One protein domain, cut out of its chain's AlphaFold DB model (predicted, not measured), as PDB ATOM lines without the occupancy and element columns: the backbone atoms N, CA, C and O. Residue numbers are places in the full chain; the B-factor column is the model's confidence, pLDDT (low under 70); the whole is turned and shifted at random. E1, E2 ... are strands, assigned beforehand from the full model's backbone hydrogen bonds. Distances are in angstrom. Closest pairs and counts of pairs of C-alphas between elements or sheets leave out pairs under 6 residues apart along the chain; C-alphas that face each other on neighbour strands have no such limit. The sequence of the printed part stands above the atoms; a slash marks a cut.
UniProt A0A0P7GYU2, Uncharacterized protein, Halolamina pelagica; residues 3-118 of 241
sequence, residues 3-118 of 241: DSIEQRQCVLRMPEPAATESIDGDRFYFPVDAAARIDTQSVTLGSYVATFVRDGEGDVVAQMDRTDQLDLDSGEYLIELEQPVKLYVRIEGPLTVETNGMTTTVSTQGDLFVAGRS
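This is residues 3 to 118 of the 241 residues of an uncharacterized protein of Halolamina pelagica (UniProt A0A0P7GYU2). One sheet is folded over on itself as a sandwich, its two layers only partly face to face, with the long bent hairpin of E6 and E7 running through both. E3, E8 and one half of that hairpin make one layer; E1, E2, E9, E4, E5 and the other half make the other. The printed part has 116 residues, with strands E1 to E9 in chain order and no named helix; the class is all strand, and the sheet is branched, antiparallel and twisted. The whole is compact and rounded, with a radius of gyration of the C-alphas of 13.0 A and spans of 33 by 30 by 26 A.

Residues 3 to 19 hold no named element. E1, residues 20 to 23, begins at C-alpha (59.419, 13.136, 28.236). E2 is residues 34 to 38, E3 42 to 45, E4 51 to 55 and E5 60 to 64. E6, residues 67 to 81, measures 15.2 A and bends by 147 degrees at residue 75. E7, residues 86 to 100, measures 21.0 A and bends by 134 degrees at residue 93. E8 is residues 104 to 107; E9, residues 112 to 117, measures 16.9 A and ends at C-alpha (45.982, 3.976, 21.131).

Residues 12 to 13 pair antiparallel with 44 to 45 of E3. In the hairpin of E1 and E2, N 21 and O 37 are 2.9 A apart, within hydrogen-bond range, as are N 36 and O 114 of E2 and E9, at 2.8 A. E6, E7 and E8 form a meander, each strand the antiparallel neighbour of the one before. E6 lies on one side of E7, E8 and E9 on the other side.

The C-alphas of Ile 5 and Asp 73 are the two farthest apart, at 37.3 A. The printed part has no cut, and no link is long. Mean pLDDT of the printed part is 90.1; residue 5 is under 70.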
ATOM      1  N   ASP A   3      51.977   6.454  15.397       77.88
ATOM      2  CA  ASP A   3      51.395   5.131  15.223       77.88
ATOM      3  C   ASP A   3      52.024   4.506  13.975       77.88
ATOM      4  O   ASP A   3      51.710   4.884  12.844       77.88
ATOM      5  N   SER A   4      52.961   3.584  14.188       72.56
ATOM      6  CA  SER A   4      53.650   2.870  13.112       72.56
ATOM      7  C   SER A   4      52.781   1.810  12.438       72.56
ATOM      8  O   SER A   4      53.091   1.424  11.315       72.56
ATOM      9  N   ILE A   5      51.712   1.352  13.100       66.19
ATOM     10  CA  ILE A   5      50.798   0.326  12.587       66.19
ATOM     11  C   ILE A   5      49.905   0.946  11.512       66.19
ATOM     12  O   ILE A   5      49.795   0.421  10.410       66.19
ATOM     13  N   GLU A   6      49.340   2.120  11.797       71.81
ATOM     14  CA  GLU A   6      48.446   2.842  10.879       71.81
ATOM     15  C   GLU A   6      49.163   3.916  10.042       71.81
ATOM     16  O   GLU A   6      48.526   4.631   9.265       71.81
ATOM     17  N   GLN A   7      50.479   4.079  10.227       73.75
ATOM     18  CA  GLN A   7      51.296   5.139   9.621       73.75
ATOM     19  C   GLN A   7      50.711   6.546   9.849       73.75
ATOM     20  O   GLN A   7      50.643   7.387   8.946       73.75
ATOM     21  N   ARG A   8      50.261   6.815  11.080       80.25
ATOM     22  CA  ARG A   8      49.671   8.100  11.485       80.25
ATOM     23  C   ARG A   8      50.549   8.811  12.503       80.25
ATOM     24  O   ARG A   8      51.226   8.195  13.317       80.25
ATOM     25  N   GLN A   9      50.491  10.139  12.496       80.88
ATOM     26  CA  GLN A   9      51.183  10.967  13.473       80.88
ATOM     27  C   GLN A   9      50.216  11.970  14.092       80.88
ATOM     28  O   GLN A   9      49.433  12.612  13.392       80.88
ATOM     29  N   CYS A  10      50.318  12.124  15.409       79.88
ATOM     30  CA  CYS A  10      49.765  13.255  16.133       79.88
ATOM     31  C   CYS A  10      50.906  14.111  16.696       79.88
ATOM     32  O   CYS A  10      51.868  13.595  17.282       79.88
ATOM     33  N   VAL A  11      50.778  15.428  16.531       85.88
ATOM     34  CA  VAL A  11      51.713  16.417  17.063       85.88
ATOM     35  C   VAL A  11      51.047  17.187  18.199       85.88
ATOM     36  O   VAL A  11      50.080  17.915  17.976       85.88
ATOM     37  N   LEU A  12      51.619  17.049  19.394       88.38
ATOM     38  CA  LEU A  12      51.381  17.927  20.534       88.38
ATOM     39  C   LEU A  12      52.483  18.979  20.564       88.38
ATOM     40  O   LEU A  12      53.666  18.642  20.487       88.38
ATOM     41  N   ARG A  13      52.099  20.251  20.639       92.50
ATOM     42  CA  ARG A  13      53.025  21.372  20.795       92.50
ATOM     43  C   ARG A  13      53.075  21.763  22.260       92.50
ATOM     44  O   ARG A  13      52.037  21.829  22.902       92.50
ATOM     45  N   MET A  14      54.270  22.028  22.756       91.94
ATOM     46  CA  MET A  14      54.497  22.523  24.110       91.94
ATOM     47  C   MET A  14      54.939  23.988  24.017       91.94
ATOM     48  O   MET A  14      55.575  24.343  23.016       91.94
ATOM     49  N   PRO A  15      54.614  24.837  25.006       90.19
ATOM     50  CA  PRO A  15      55.084  26.223  25.038       90.19
ATOM     51  C   PRO A  15      56.613  26.313  25.027       90.19
ATOM     52  O   PRO A  15      57.186  27.159  24.342       90.19
ATOM     53  N   GLU A  16      57.259  25.395  25.745       90.44
ATOM     54  CA  GLU A  16      58.708  25.277  25.873       90.44
ATOM     55  C   GLU A  16      59.136  23.809  25.696       90.44
ATOM     56  O   GLU A  16      58.312  22.903  25.861       90.44
ATOM     57  N   PRO A  17      60.404  23.533  25.340       90.69
ATOM     58  CA  PRO A  17      60.921  22.170  25.309       90.69
ATOM     59  C   PRO A  17      60.820  21.506  26.689       90.69
ATOM     60  O   PRO A  17      61.403  21.995  27.650       90.69
ATOM     61  N   ALA A  18      60.125  20.371  26.765       91.31
ATOM     62  CA  ALA A  18      59.953  19.600  27.993       91.31
ATOM     63  C   ALA A  18      60.568  18.202  27.873       91.31
ATOM     64  O   ALA A  18      60.617  17.617  26.786       91.31
ATOM     65  N   ALA A  19      61.018  17.660  29.003       90.31
ATOM     66  CA  ALA A  19      61.449  16.272  29.083       90.31
ATOM     67  C   ALA A  19      60.238  15.334  28.973       90.31
ATOM     68  O   ALA A  19      59.157  15.631  29.483       90.31
ATOM     69  N   THR A  20      60.435  14.189  28.320       93.19
ATOM     70  CA  THR A  20      59.419  13.136  28.236       93.19
ATOM     71  C   THR A  20      59.956  11.840  28.812       93.19
ATOM     72  O   THR A  20      61.035  11.392  28.424       93.19
ATOM     73  N   GLU A  21      59.175  11.214  29.677       95.19
ATOM     74  CA  GLU A  21      59.494   9.939  30.308       95.19
ATOM     75  C   GLU A  21      58.431   8.909  29.926       95.19
ATOM     76  O   GLU A  21      57.241   9.177  30.059       95.19
ATOM     77  N   SER A  22      58.844   7.735  29.441       95.31
ATOM     78  CA  SER A  22      57.911   6.635  29.175       95.31
ATOM     79  C   SER A  22      57.347   6.111  30.490       95.31
ATOM     80  O   SER A  22      58.103   5.863  31.425       95.31
ATOM     81  N   ILE A  23      56.038   5.892  30.546       95.56
ATOM     82  CA  ILE A  23      55.356   5.385  31.743       95.56
ATOM     83  C   ILE A  23      54.466   4.196  31.395       95.56
ATOM     84  O   ILE A  23      54.183   3.941  30.224       95.56
ATOM     85  N   ASP A  24      54.009   3.496  32.430       91.50
ATOM     86  CA  ASP A  24      53.005   2.448  32.290       91.50
ATOM     87  C   ASP A  24      51.637   3.029  31.877       91.50
ATOM     88  O   ASP A  24      51.208   4.078  32.374       91.50
ATOM     89  N   GLY A  25      50.961   2.331  30.965       89.06
ATOM     90  CA  GLY A  25      49.624   2.656  30.482       89.06
ATOM     91  C   GLY A  25      48.522   2.425  31.518       89.06
ATOM     92  O   GLY A  25      47.472   3.049  31.404       89.06
ATOM     93  N   ASP A  26      48.777   1.631  32.563       87.88
ATOM     94  CA  ASP A  26      47.819   1.317  33.637       87.88
ATOM     95  C   ASP A  26      47.349   2.548  34.437       87.88
ATOM     96  O   ASP A  26      46.376   2.494  35.188       87.88
ATOM     97  N   ARG A  27      48.009   3.698  34.258       88.25
ATOM     98  CA  ARG A  27      47.543   4.989  34.788       88.25
ATOM     99  C   ARG A  27      46.322   5.544  34.052       88.25
ATOM    100  O   ARG A  27      45.734   6.516  34.518       88.25
ATOM    101  N   PHE A  28      45.949   5.000  32.900       91.06
ATOM    102  CA  PHE A  28      44.819   5.481  32.109       91.06
ATOM    103  C   PHE A  28      43.590   4.606  32.338       91.06
ATOM    104  O   PHE A  28      43.684   3.385  32.370       91.06
ATOM    105  N   TYR A  29      42.419   5.241  32.444       87.94
ATOM    106  CA  TYR A  29      41.150   4.523  32.605       87.94
ATOM    107  C   TYR A  29      40.881   3.565  31.432       87.94
ATOM    108  O   TYR A  29      40.425   2.438  31.614       87.94
ATOM    109  N   PHE A  30      41.182   4.003  30.204       87.06
ATOM    110  CA  PHE A  30      41.084   3.154  29.020       87.06
ATOM    111  C   PHE A  30      42.429   2.502  28.695       87.06
ATOM    112  O   PHE A  30      43.455   3.170  28.811       87.06
ATOM    113  N   PRO A  31      42.426   1.270  28.154       87.38
ATOM    114  CA  PRO A  31      43.631   0.650  27.619       87.38
ATOM    115  C   PRO A  31      44.307   1.540  26.569       87.38
ATOM    116  O   PRO A  31      43.626   2.107  25.703       87.38
ATOM    117  N   VAL A  32      45.635   1.625  26.614       90.12
ATOM    118  CA  VAL A  32      46.483   2.406  25.698       90.12
ATOM    119  C   VAL A  32      47.668   1.565  25.230       90.12
ATOM    120  O   VAL A  32      48.049   0.619  25.910       90.12
ATOM    121  N   ASP A  33      48.247   1.892  24.071       87.19
ATOM    122  CA  ASP A  33      49.391   1.137  23.533       87.19
ATOM    123  C   ASP A  33      50.739   1.737  23.975       87.19
ATOM    124  O   ASP A  33      51.734   1.026  24.075       87.19
ATOM    125  N   ALA A  34      50.784   3.049  24.235       90.31
ATOM    126  CA  ALA A  34      51.960   3.739  24.760       90.31
ATOM    127  C   ALA A  34      51.558   4.971  25.580       90.31
ATOM    128  O   ALA A  34      50.593   5.662  25.234       90.31
ATOM    129  N   ALA A  35      52.337   5.271  26.621       95.06
ATOM    130  CA  ALA A  35      52.128   6.409  27.509       95.06
ATOM    131  C   ALA A  35      53.450   7.098  27.880       95.06
ATOM    132  O   ALA A  35      54.505   6.467  27.963       95.06
ATOM    133  N   ALA A  36      53.387   8.406  28.122       95.88
ATOM    134  CA  ALA A  36      54.505   9.213  28.582       95.88
ATOM    135  C   ALA A  36      54.053  10.312  29.553       95.88
ATOM    136  O   ALA A  36      52.999  10.924  29.376       95.88
ATOM    137  N   ARG A  37      54.887  10.601  30.549       96.25
ATOM    138  CA  ARG A  37      54.831  11.822  31.357       96.25
ATOM    139  C   ARG A  37      55.596  12.919  30.623       96.25
ATOM    140  O   ARG A  37      56.675  12.667  30.085       96.25
ATOM    141  N   ILE A  38      55.031  14.118  30.599       94.94
ATOM    142  CA  ILE A  38      55.628  15.308  30.002       94.94
ATOM    143  C   ILE A  38      55.717  16.377  31.089       94.94
ATOM    144  O   ILE A  38      54.688  16.772  31.641       94.94
ATOM    145  N   ASP A  39      56.934  16.859  31.347       94.38
ATOM    146  CA  ASP A  39      57.207  17.930  32.316       94.38
ATOM    147  C   ASP A  39      56.812  19.295  31.746       94.38
ATOM    148  O   ASP A  39      57.630  20.120  31.338       94.38
ATOM    149  N   THR A  40      55.507  19.477  31.586       94.62
ATOM    150  CA  THR A  40      54.910  20.701  31.080       94.62
ATOM    151  C   THR A  40      53.505  20.862  31.628       94.62
ATOM    152  O   THR A  40      52.771  19.892  31.806       94.62
ATOM    153  N   GLN A  41      53.119  22.113  31.830       94.38
ATOM    154  CA  GLN A  41      51.800  22.494  32.319       94.38
ATOM    155  C   GLN A  41      50.792  22.715  31.196       94.38
ATOM    156  O   GLN A  41      49.624  22.971  31.472       94.38
ATOM    157  N   SER A  42      51.218  22.672  29.928       95.25
ATOM    158  CA  SER A  42      50.312  22.884  28.808       95.25
ATOM    159  C   SER A  42      50.758  22.188  27.531       95.25
ATOM    160  O   SER A  42      51.940  22.157  27.186       95.25
ATOM    161  N   VAL A  43      49.778  21.672  26.792       94.00
ATOM    162  CA  VAL A  43      49.954  21.175  25.429       94.00
ATOM    163  C   VAL A  43      48.889  21.759  24.511       94.00
ATOM    164  O   VAL A  43      47.728  21.911  24.888       94.00
ATOM    165  N   THR A  44      49.275  22.029  23.269       93.50
ATOM    166  CA  THR A  44      48.391  22.548  22.228       93.50
ATOM    167  C   THR A  44      48.378  21.625  21.018       93.50
ATOM    168  O   THR A  44      49.419  21.237  20.479       93.50
ATOM    169  N   LEU A  45      47.177  21.322  20.541       88.88
ATOM    170  CA  LEU A  45      46.926  20.618  19.294       88.88
ATOM    171  C   LEU A  45      46.696  21.622  18.167       88.88
ATOM    172  O   LEU A  45      45.911  22.558  18.304       88.88
ATOM    173  N   GLY A  46      47.367  21.407  17.033       83.00
ATOM    174  CA  GLY A  46      47.315  22.286  15.854       83.00
ATOM    175  C   GLY A  46      46.064  22.140  14.978       83.00
ATOM    176  O   GLY A  46      46.124  22.466  13.795       83.00
ATOM    177  N   SER A  47      44.980  21.586  15.514       74.62
ATOM    178  CA  SER A  47      43.687  21.438  14.843       74.62
ATOM    179  C   SER A  47      42.584  21.295  15.890       74.62
ATOM    180  O   SER A  47      42.814  20.662  16.925       74.62
ATOM    181  N   TYR A  48      41.378  21.790  15.604       76.06
ATOM    182  CA  TYR A  48      40.197  21.372  16.359       76.06
ATOM    183  C   TYR A  48      39.986  19.862  16.201       76.06
ATOM    184  O   TYR A  48      40.016  19.329  15.088       76.06
ATOM    185  N   VAL A  49      39.758  19.192  17.324       78.00
ATOM    186  CA  VAL A  49      39.413  17.773  17.406       78.00
ATOM    187  C   VAL A  49      38.238  17.645  18.363       78.00
ATOM    188  O   VAL A  49      38.152  18.405  19.330       78.00
ATOM    189  N   ALA A  50      37.318  16.713  18.099       83.50
ATOM    190  CA  ALA A  50      36.249  16.452  19.056       83.50
ATOM    191  C   ALA A  50      36.895  16.046  20.389       83.50
ATOM    192  O   ALA A  50      37.709  15.118  20.430       83.50
ATOM    193  N   THR A  51      36.587  16.814  21.432       90.56
ATOM    194  CA  THR A  51      37.253  16.740  22.732       90.56
ATOM    195  C   THR A  51      36.214  16.412  23.787       90.56
ATOM    196  O   THR A  51      35.248  17.154  23.968       90.56
ATOM    197  N   PHE A  52      36.414  15.292  24.472       93.38
ATOM    198  CA  PHE A  52      35.579  14.863  25.587       93.38
ATOM    199  C   PHE A  52      36.415  14.893  26.855       93.38
ATOM    200  O   PHE A  52      37.518  14.350  26.877       93.38
ATOM    201  N   VAL A  53      35.891  15.508  27.907       95.31
ATOM    202  CA  VAL A  53      36.515  15.522  29.228       95.31
ATOM    203  C   VAL A  53      35.768  14.536  30.106       95.31
ATOM    204  O   VAL A  53      34.539  14.584  30.204       95.31
ATOM    205  N   ARG A  54      36.523  13.631  30.720       95.56
ATOM    206  CA  ARG A  54      36.026  12.637  31.664       95.56
ATOM    207  C   ARG A  54      36.641  12.846  33.036       95.56
ATOM    208  O   ARG A  54      37.749  13.372  33.123       95.56
ATOM    209  N   ASP A  55      35.936  12.426  34.075       94.25
ATOM    210  CA  ASP A  55      36.508  12.310  35.416       94.25
ATOM    211  C   ASP A  55      37.330  11.014  35.578       94.25
ATOM    212  O   ASP A  55      37.492  10.230  34.635       94.25
ATOM    213  N   GLY A  56      37.885  10.799  36.775       87.69
ATOM    214  CA  GLY A  56      38.686   9.616  37.111       87.69
ATOM    215  C   GLY A  56      37.919   8.287  37.071       87.69
ATOM    216  O   GLY A  56      38.546   7.238  36.926       87.69
ATOM    217  N   GLU A  57      36.586   8.321  37.129       88.81
ATOM    218  CA  GLU A  57      35.715   7.143  37.011       88.81
ATOM    219  C   GLU A  57      35.327   6.862  35.546       88.81
ATOM    220  O   GLU A  57      34.636   5.889  35.246       88.81
ATOM    221  N   GLY A  58      35.792   7.698  34.612       87.06
ATOM    222  CA  GLY A  58      35.557   7.553  33.182       87.06
ATOM    223  C   GLY A  58      34.241   8.160  32.694       87.06
ATOM    224  O   GLY A  58      33.959   8.071  31.491       87.06
ATOM    225  N   ASP A  59      33.459   8.814  33.555       91.06
ATOM    226  CA  ASP A  59      32.204   9.462  33.178       91.06
ATOM    227  C   ASP A  59      32.470  10.754  32.401       91.06
ATOM    228  O   ASP A  59      33.374  11.523  32.719       91.06
ATOM    229  N   VAL A  60      31.686  11.011  31.346       93.81
ATOM    230  CA  VAL A  60      31.819  12.247  30.555       93.81
ATOM    231  C   VAL A  60      31.234  13.412  31.347       93.81
ATOM    232  O   VAL A  60      30.023  13.473  31.555       93.81
ATOM    233  N   VAL A  61      32.088  14.361  31.726       95.94
ATOM    234  CA  VAL A  61      31.696  15.577  32.455       95.94
ATOM    235  C   VAL A  61      31.529  16.782  31.532       95.94
ATOM    236  O   VAL A  61      30.758  17.687  31.843       95.94
ATOM    237  N   ALA A  62      32.204  16.786  30.378       94.44
ATOM    238  CA  ALA A  62      32.036  17.816  29.359       94.44
ATOM    239  C   ALA A  62      32.371  17.306  27.949       94.44
ATOM    240  O   ALA A  62      33.201  16.417  27.758       94.44
ATOM    241  N   GLN A  63      31.751  17.926  26.947       94.19
ATOM    242  CA  GLN A  63      32.112  17.806  25.538       94.19
ATOM    243  C   GLN A  63      32.334  19.219  25.005       94.19
ATOM    244  O   GLN A  63      31.452  20.058  25.155       94.19
ATOM    245  N   MET A  64      33.499  19.473  24.411       92.88
ATOM    246  CA  MET A  64      33.843  20.810  23.923       92.88
ATOM    247  C   MET A  64      33.243  21.067  22.546       92.88
ATOM    248  O   MET A  64      33.356  20.228  21.645       92.88
ATOM    249  N   ASP A  65      32.647  22.246  22.387       90.31
ATOM    250  CA  ASP A  65      32.248  22.773  21.084       90.31
ATOM    251  C   ASP A  65      33.457  23.306  20.301       90.31
ATOM    252  O   ASP A  65      34.577  23.357  20.796       90.31
ATOM    253  N   ARG A  66      33.264  23.724  19.041       87.38
ATOM    254  CA  ARG A  66      34.367  24.246  18.204       87.38
ATOM    255  C   ARG A  66      35.044  25.493  18.762       87.38
ATOM    256  O   ARG A  66      36.164  25.793  18.367       87.38
ATOM    257  N   THR A  67      34.353  26.273  19.578       92.69
ATOM    258  CA  THR A  67      34.899  27.474  20.207       92.69
ATOM    259  C   THR A  67      34.319  27.542  21.600       92.69
ATOM    260  O   THR A  67      33.141  27.848  21.747       92.69
ATOM    261  N   ASP A  68      35.124  27.165  22.581       94.81
ATOM    262  CA  ASP A  68      34.663  26.909  23.937       94.81
ATOM    263  C   ASP A  68      35.824  27.006  24.927       94.81
ATOM    264  O   ASP A  68      36.994  26.873  24.552       94.81
ATOM    265  N   GLN A  69      35.487  27.224  26.192       95.56
ATOM    266  CA  GLN A  69      36.432  27.207  27.293       95.56
ATOM    267  C   GLN A  69      35.803  26.508  28.494       95.56
ATOM    268  O   GLN A  69      34.681  26.815  28.897       95.56
ATOM    269  N   LEU A  70      36.568  25.603  29.091       96.62
ATOM    270  CA  LEU A  70      36.192  24.860  30.279       96.62
ATOM    271  C   LEU A  70      37.272  24.999  31.340       96.62
ATOM    272  O   LEU A  70      38.435  24.708  31.076       96.62
ATOM    273  N   ASP A  71      36.851  25.354  32.548       97.50
ATOM    274  CA  ASP A  71      37.685  25.385  33.743       97.50
ATOM    275  C   ASP A  71      37.082  24.442  34.789       97.50
ATOM    276  O   ASP A  71      35.899  24.543  35.122       97.50
ATOM    277  N   LEU A  72      37.893  23.517  35.296       96.69
ATOM    278  CA  LEU A  72      37.519  22.555  36.325       96.69
ATOM    279  C   LEU A  72      38.464  22.659  37.522       96.69
ATOM    280  O   LEU A  72      39.685  22.782  37.376       96.69
ATOM    281  N   ASP A  73      37.881  22.562  38.717       96.44
ATOM    282  CA  ASP A  73      38.619  22.513  39.978       96.44
ATOM    283  C   ASP A  73      39.516  21.269  40.060       96.44
ATOM    284  O   ASP A  73      39.435  20.351  39.243       96.44
ATOM    285  N   SER A  74      40.377  21.223  41.079       96.25
ATOM    286  CA  SER A  74      41.299  20.106  41.285       96.25
ATOM    287  C   SER A  74      40.589  18.750  41.313       96.25
ATOM    288  O   SER A  74      39.725  18.515  42.156       96.25
ATOM    289  N   GLY A  75      41.023  17.839  40.445       94.94
ATOM    290  CA  GLY A  75      40.506  16.479  40.349       94.94
ATOM    291  C   GLY A  75      41.405  15.586  39.499       94.94
ATOM    292  O   GLY A  75      42.515  15.973  39.135       94.94
ATOM    293  N   GLU A  76      40.922  14.386  39.192       95.88
ATOM    294  CA  GLU A  76      41.517  13.534  38.164       95.88
ATOM    295  C   GLU A  76      40.660  13.619  36.910       95.88
ATOM    296  O   GLU A  76      39.452  13.375  36.963       95.88
ATOM    297  N   TYR A  77      41.289  13.964  35.791       96.25
ATOM    298  CA  TYR A  77      40.600  14.109  34.518       96.25
ATOM    299  C   TYR A  77      41.303  13.335  33.421       96.25
ATOM    300  O   TYR A  77      42.532  13.253  33.372       96.25
ATOM    301  N   LEU A  78      40.502  12.823  32.495       95.94
ATOM    302  CA  LEU A  78      40.959  12.189  31.276       95.94
ATOM    303  C   LEU A  78      40.316  12.876  30.075       95.94
ATOM    304  O   LEU A  78      39.108  12.793  29.859       95.94
ATOM    305  N   ILE A  79      41.136  13.529  29.263       94.31
ATOM    306  CA  ILE A  79      40.703  14.149  28.016       94.31
ATOM    307  C   ILE A  79      40.884  13.141  26.890       94.31
ATOM    308  O   ILE A  79      41.998  12.691  26.626       94.31
ATOM    309  N   GLU A  80      39.792  12.805  26.213       92.00
ATOM    310  CA  GLU A  80      39.788  12.013  24.988       92.00
ATOM    311  C   GLU A  80      39.759  12.951  23.776       92.00
ATOM    312  O   GLU A  80      38.816  13.724  23.590       92.00
ATOM    313  N   LEU A  81      40.792  12.859  22.938       87.19
ATOM    314  CA  LEU A  81      40.967  13.673  21.738       87.19
ATOM    315  C   LEU A  81      40.779  12.793  20.500       87.19
ATOM    316  O   LEU A  81      41.537  11.847  20.249       87.19
ATOM    317  N   GLU A  82      39.747  13.088  19.712       77.69
ATOM    318  CA  GLU A  82      39.407  12.287  18.540       77.69
ATOM    319  C   GLU A  82      40.305  12.619  17.341       77.69
ATOM    320  O   GLU A  82      40.030  13.501  16.529       77.69
ATOM    321  N   GLN A  83      41.405  11.877  17.242       73.81
ATOM    322  CA  GLN A  83      42.421  11.999  16.202       73.81
ATOM    323  C   GLN A  83      42.627  10.679  15.440       73.81
ATOM    324  O   GLN A  83      42.098   9.635  15.839       73.81
ATOM    325  N   PRO A  84      43.396  10.686  14.326       70.00
ATOM    326  CA  PRO A  84      43.758   9.460  13.609       70.00
ATOM    327  C   PRO A  84      44.414   8.397  14.503       70.00
ATOM    328  O   PRO A  84      44.259   7.211  14.238       70.00
ATOM    329  N   VAL A  85      45.079   8.834  15.576       76.88
ATOM    330  CA  VAL A  85      45.480   8.027  16.734       76.88
ATOM    331  C   VAL A  85      44.593   8.460  17.897       76.88
ATOM    332  O   VAL A  85      44.448   9.664  18.107       76.88
ATOM    333  N   LYS A  86      43.981   7.534  18.644       85.12
ATOM    334  CA  LYS A  86      43.201   7.917  19.832       85.12
ATOM    335  C   LYS A  86      44.171   8.455  20.874       85.12
ATOM    336  O   LYS A  86      45.003   7.696  21.358       85.12
ATOM    337  N   LEU A  87      44.088   9.746  21.168       90.06
ATOM    338  CA  LEU A  87      44.995  10.413  22.088       90.06
ATOM    339  C   LEU A  87      44.263  10.720  23.391       90.06
ATOM    340  O   LEU A  87      43.113  11.160  23.387       90.06
ATOM    341  N   TYR A  88      44.962  10.490  24.489       93.00
ATOM    342  CA  TYR A  88      44.499  10.721  25.838       93.00
ATOM    343  C   TYR A  88      45.455  11.668  26.552       93.00
ATOM    344  O   TYR A  88      46.671  11.497  26.463       93.00
ATOM    345  N   VAL A  89      44.909  12.639  27.279       94.62
ATOM    346  CA  VAL A  89      45.675  13.470  28.216       94.62
ATOM    347  C   VAL A  89      45.056  13.293  29.594       94.62
ATOM    348  O   VAL A  89      43.900  13.656  29.793       94.62
ATOM    349  N   ARG A  90      45.799  12.693  30.523       95.81
ATOM    350  CA  ARG A  90      45.427  12.577  31.935       95.81
ATOM    351  C   ARG A  90      46.035  13.746  32.707       95.81
ATOM    352  O   ARG A  90      47.208  14.078  32.522       95.81
ATOM    353  N   ILE A  91      45.215  14.344  33.562       95.94
ATOM    354  CA  ILE A  91      45.552  15.476  34.420       95.94
ATOM    355  C   ILE A  91      45.237  15.101  35.865       95.94
ATOM    356  O   ILE A  91      44.184  14.533  36.148       95.94
ATOM    357  N   GLU A  92      46.149  15.456  36.764       95.06
ATOM    358  CA  GLU A  92      45.982  15.358  38.213       95.06
ATOM    359  C   GLU A  92      46.109  16.774  38.784       95.06
ATOM    360  O   GLU A  92      47.206  17.321  38.879       95.06
ATOM    361  N   GLY A  93      44.977  17.405  39.097       95.06
ATOM    362  CA  GLY A  93      44.918  18.808  39.503       95.06
ATOM    363  C   GLY A  93      43.813  19.587  38.787       95.06
ATOM    364  O   GLY A  93      42.891  18.984  38.236       95.06
ATOM    365  N   PRO A  94      43.843  20.932  38.839       96.75
ATOM    366  CA  PRO A  94      42.885  21.759  38.109       96.75
ATOM    367  C   PRO A  94      43.121  21.634  36.602       96.75
ATOM    368  O   PRO A  94      44.259  21.450  36.161       96.75
ATOM    369  N   LEU A  95      42.058  21.754  35.815       96.88
ATOM    370  CA  LEU A  95      42.104  21.601  34.365       96.88
ATOM    371  C   LEU A  95      41.483  22.817  33.680       96.88
ATOM    372  O   LEU A  95      40.343  23.165  33.967       96.88
ATOM    373  N   THR A  96      42.197  23.375  32.707       97.19
ATOM    374  CA  THR A  96      41.638  24.297  31.719       97.19
ATOM    375  C   THR A  96      41.747  23.681  30.325       97.19
ATOM    376  O   THR A  96      42.807  23.192  29.922       97.19
ATOM    377  N   VAL A  97      40.648  23.707  29.574       95.25
ATOM    378  CA  VAL A  97      40.604  23.339  28.155       95.25
ATOM    379  C   VAL A  97      40.048  24.517  27.377       95.25
ATOM    380  O   VAL A  97      38.952  24.985  27.659       95.25
ATOM    381  N   GLU A  98      40.786  24.979  26.376       94.81
ATOM    382  CA  GLU A  98      40.352  26.054  25.488       94.81
ATOM    383  C   GLU A  98      40.409  25.580  24.040       94.81
ATOM    384  O   GLU A  98      41.401  25.001  23.587       94.81
ATOM    385  N   THR A  99      39.363  25.872  23.277       92.69
ATOM    386  CA  THR A  99      39.371  25.697  21.831       92.69
ATOM    387  C   THR A  99      38.838  26.928  21.118       92.69
ATOM    388  O   THR A  99      37.868  27.549  21.537       92.69
ATOM    389  N   ASN A 100      39.488  27.294  20.015       90.94
ATOM    390  CA  ASN A 100      39.186  28.500  19.234       90.94
ATOM    391  C   ASN A 100      38.876  28.185  17.759       90.94
ATOM    392  O   ASN A 100      39.008  29.035  16.879       90.94
ATOM    393  N   GLY A 101      38.535  26.930  17.465       86.38
ATOM    394  CA  GLY A 101      38.253  26.421  16.122       86.38
ATOM    395  C   GLY A 101      39.495  26.049  15.312       86.38
ATOM    396  O   GLY A 101      39.391  25.249  14.382       86.38
ATOM    397  N   MET A 102      40.671  26.566  15.675       87.75
ATOM    398  CA  MET A 102      41.944  26.228  15.030       87.75
ATOM    399  C   MET A 102      42.824  25.352  15.911       87.75
ATOM    400  O   MET A 102      43.498  24.458  15.408       87.75
ATOM    401  N   THR A 103      42.821  25.599  17.216       90.19
ATOM    402  CA  THR A 103      43.635  24.874  18.186       90.19
ATOM    403  C   THR A 103      42.792  24.388  19.350       90.19
ATOM    404  O   THR A 103      41.732  24.940  19.640       90.19
ATOM    405  N   THR A 104      43.289  23.353  20.021       92.06
ATOM    406  CA  THR A 104      42.800  22.926  21.336       92.06
ATOM    407  C   THR A 104      43.985  22.964  22.285       92.06
ATOM    408  O   THR A 104      44.997  22.322  22.004       92.06
ATOM    409  N   THR A 105      43.891  23.739  23.356       94.25
ATOM    410  CA  THR A 105      44.929  23.864  24.378       94.25
ATOM    411  C   THR A 105      44.415  23.260  25.669       94.25
ATOM    412  O   THR A 105      43.308  23.558  26.105       94.25
ATOM    413  N   VAL A 106      45.235  22.405  26.261       94.56
ATOM    414  CA  VAL A 106      45.017  21.819  27.580       94.56
ATOM    415  C   VAL A 106      46.068  22.406  28.504       94.56
ATOM    416  O   VAL A 106      47.247  22.444  28.136       94.56
ATOM    417  N   SER A 107      45.666  22.857  29.684       95.81
ATOM    418  CA  SER A 107      46.588  23.328  30.712       95.81
ATOM    419  C   SER A 107      46.179  22.910  32.121       95.81
ATOM    420  O   SER A 107      45.013  22.645  32.415       95.81
ATOM    421  N   THR A 108      47.177  22.811  32.993       95.69
ATOM    422  CA  THR A 108      47.041  22.439  34.404       95.69
ATOM    423  C   THR A 108      48.169  23.078  35.230       95.69
ATOM    424  O   THR A 108      48.953  23.870  34.711       95.69
ATOM    425  N   GLN A 109      48.257  22.770  36.525       91.50
ATOM    426  CA  GLN A 109      49.310  23.257  37.427       91.50
ATOM    427  C   GLN A 109      50.467  22.262  37.637       91.50
ATOM    428  O   GLN A 109      51.471  22.627  38.250       91.50
ATOM    429  N   GLY A 110      50.363  21.035  37.118       89.62
ATOM    430  CA  GLY A 110      51.394  19.995  37.205       89.62
ATOM    431  C   GLY A 110      51.820  19.441  35.845       89.62
ATOM    432  O   GLY A 110      51.548  20.034  34.804       89.62
ATOM    433  N   ASP A 111      52.491  18.294  35.872       92.38
ATOM    434  CA  ASP A 111      52.822  17.534  34.670       92.38
ATOM    435  C   ASP A 111      51.583  16.993  33.961       92.38
ATOM    436  O   ASP A 111      50.555  16.687  34.573       92.38
ATOM    437  N   LEU A 112      51.740  16.773  32.660       94.94
ATOM    438  CA  LEU A 112      50.742  16.119  31.834       94.94
ATOM    439  C   LEU A 112      51.152  14.679  31.542       94.94
ATOM    440  O   LEU A 112      52.302  14.386  31.212       94.94
ATOM    441  N   PHE A 113      50.181  13.774  31.599       96.00
ATOM    442  CA  PHE A 113      50.363  12.389  31.188       96.00
ATOM    443  C   PHE A 113      49.656  12.192  29.856       96.00
ATOM    444  O   PHE A 113      48.445  12.360  29.752       96.00
ATOM    445  N   VAL A 114      50.400  11.831  28.821       94.81
ATOM    446  CA  VAL A 114      49.864  11.631  27.478       94.81
ATOM    447  C   VAL A 114      49.952  10.163  27.128       94.81
ATOM    448  O   VAL A 114      50.996   9.543  27.291       94.81
ATOM    449  N   ALA A 115      48.882   9.617  26.577       93.56
ATOM    450  CA  ALA A 115      48.899   8.285  26.012       93.56
ATOM    451  C   ALA A 115      48.200   8.262  24.671       93.56
ATOM    452  O   ALA A 115      47.415   9.151  24.338       93.56
ATOM    453  N   GLY A 116      48.438   7.208  23.907       90.06
ATOM    454  CA  GLY A 116      47.529   6.938  22.821       90.06
ATOM    455  C   GLY A 116      47.422   5.487  22.436       90.06
ATOM    456  O   GLY A 116      48.163   4.612  22.884       90.06
ATOM    457  N   ARG A 117      46.415   5.273  21.603       86.94
ATOM    458  CA  ARG A 117      45.982   3.976  21.131       86.94
ATOM    459  C   ARG A 117      45.842   4.015  19.616       86.94
ATOM    460  O   ARG A 117      45.154   4.883  19.062       86.94
ATOM    461  N   SER A 118      46.500   3.071  18.962       81.06
ATOM    462  CA  SER A 118      46.322   2.789  17.550       81.06
ATOM    463  C   SER A 118      44.890   2.344  17.289       81.06
ATOM    464  O   SER A 118      44.225   1.727  18.125       81.06
TER     465      SER A 118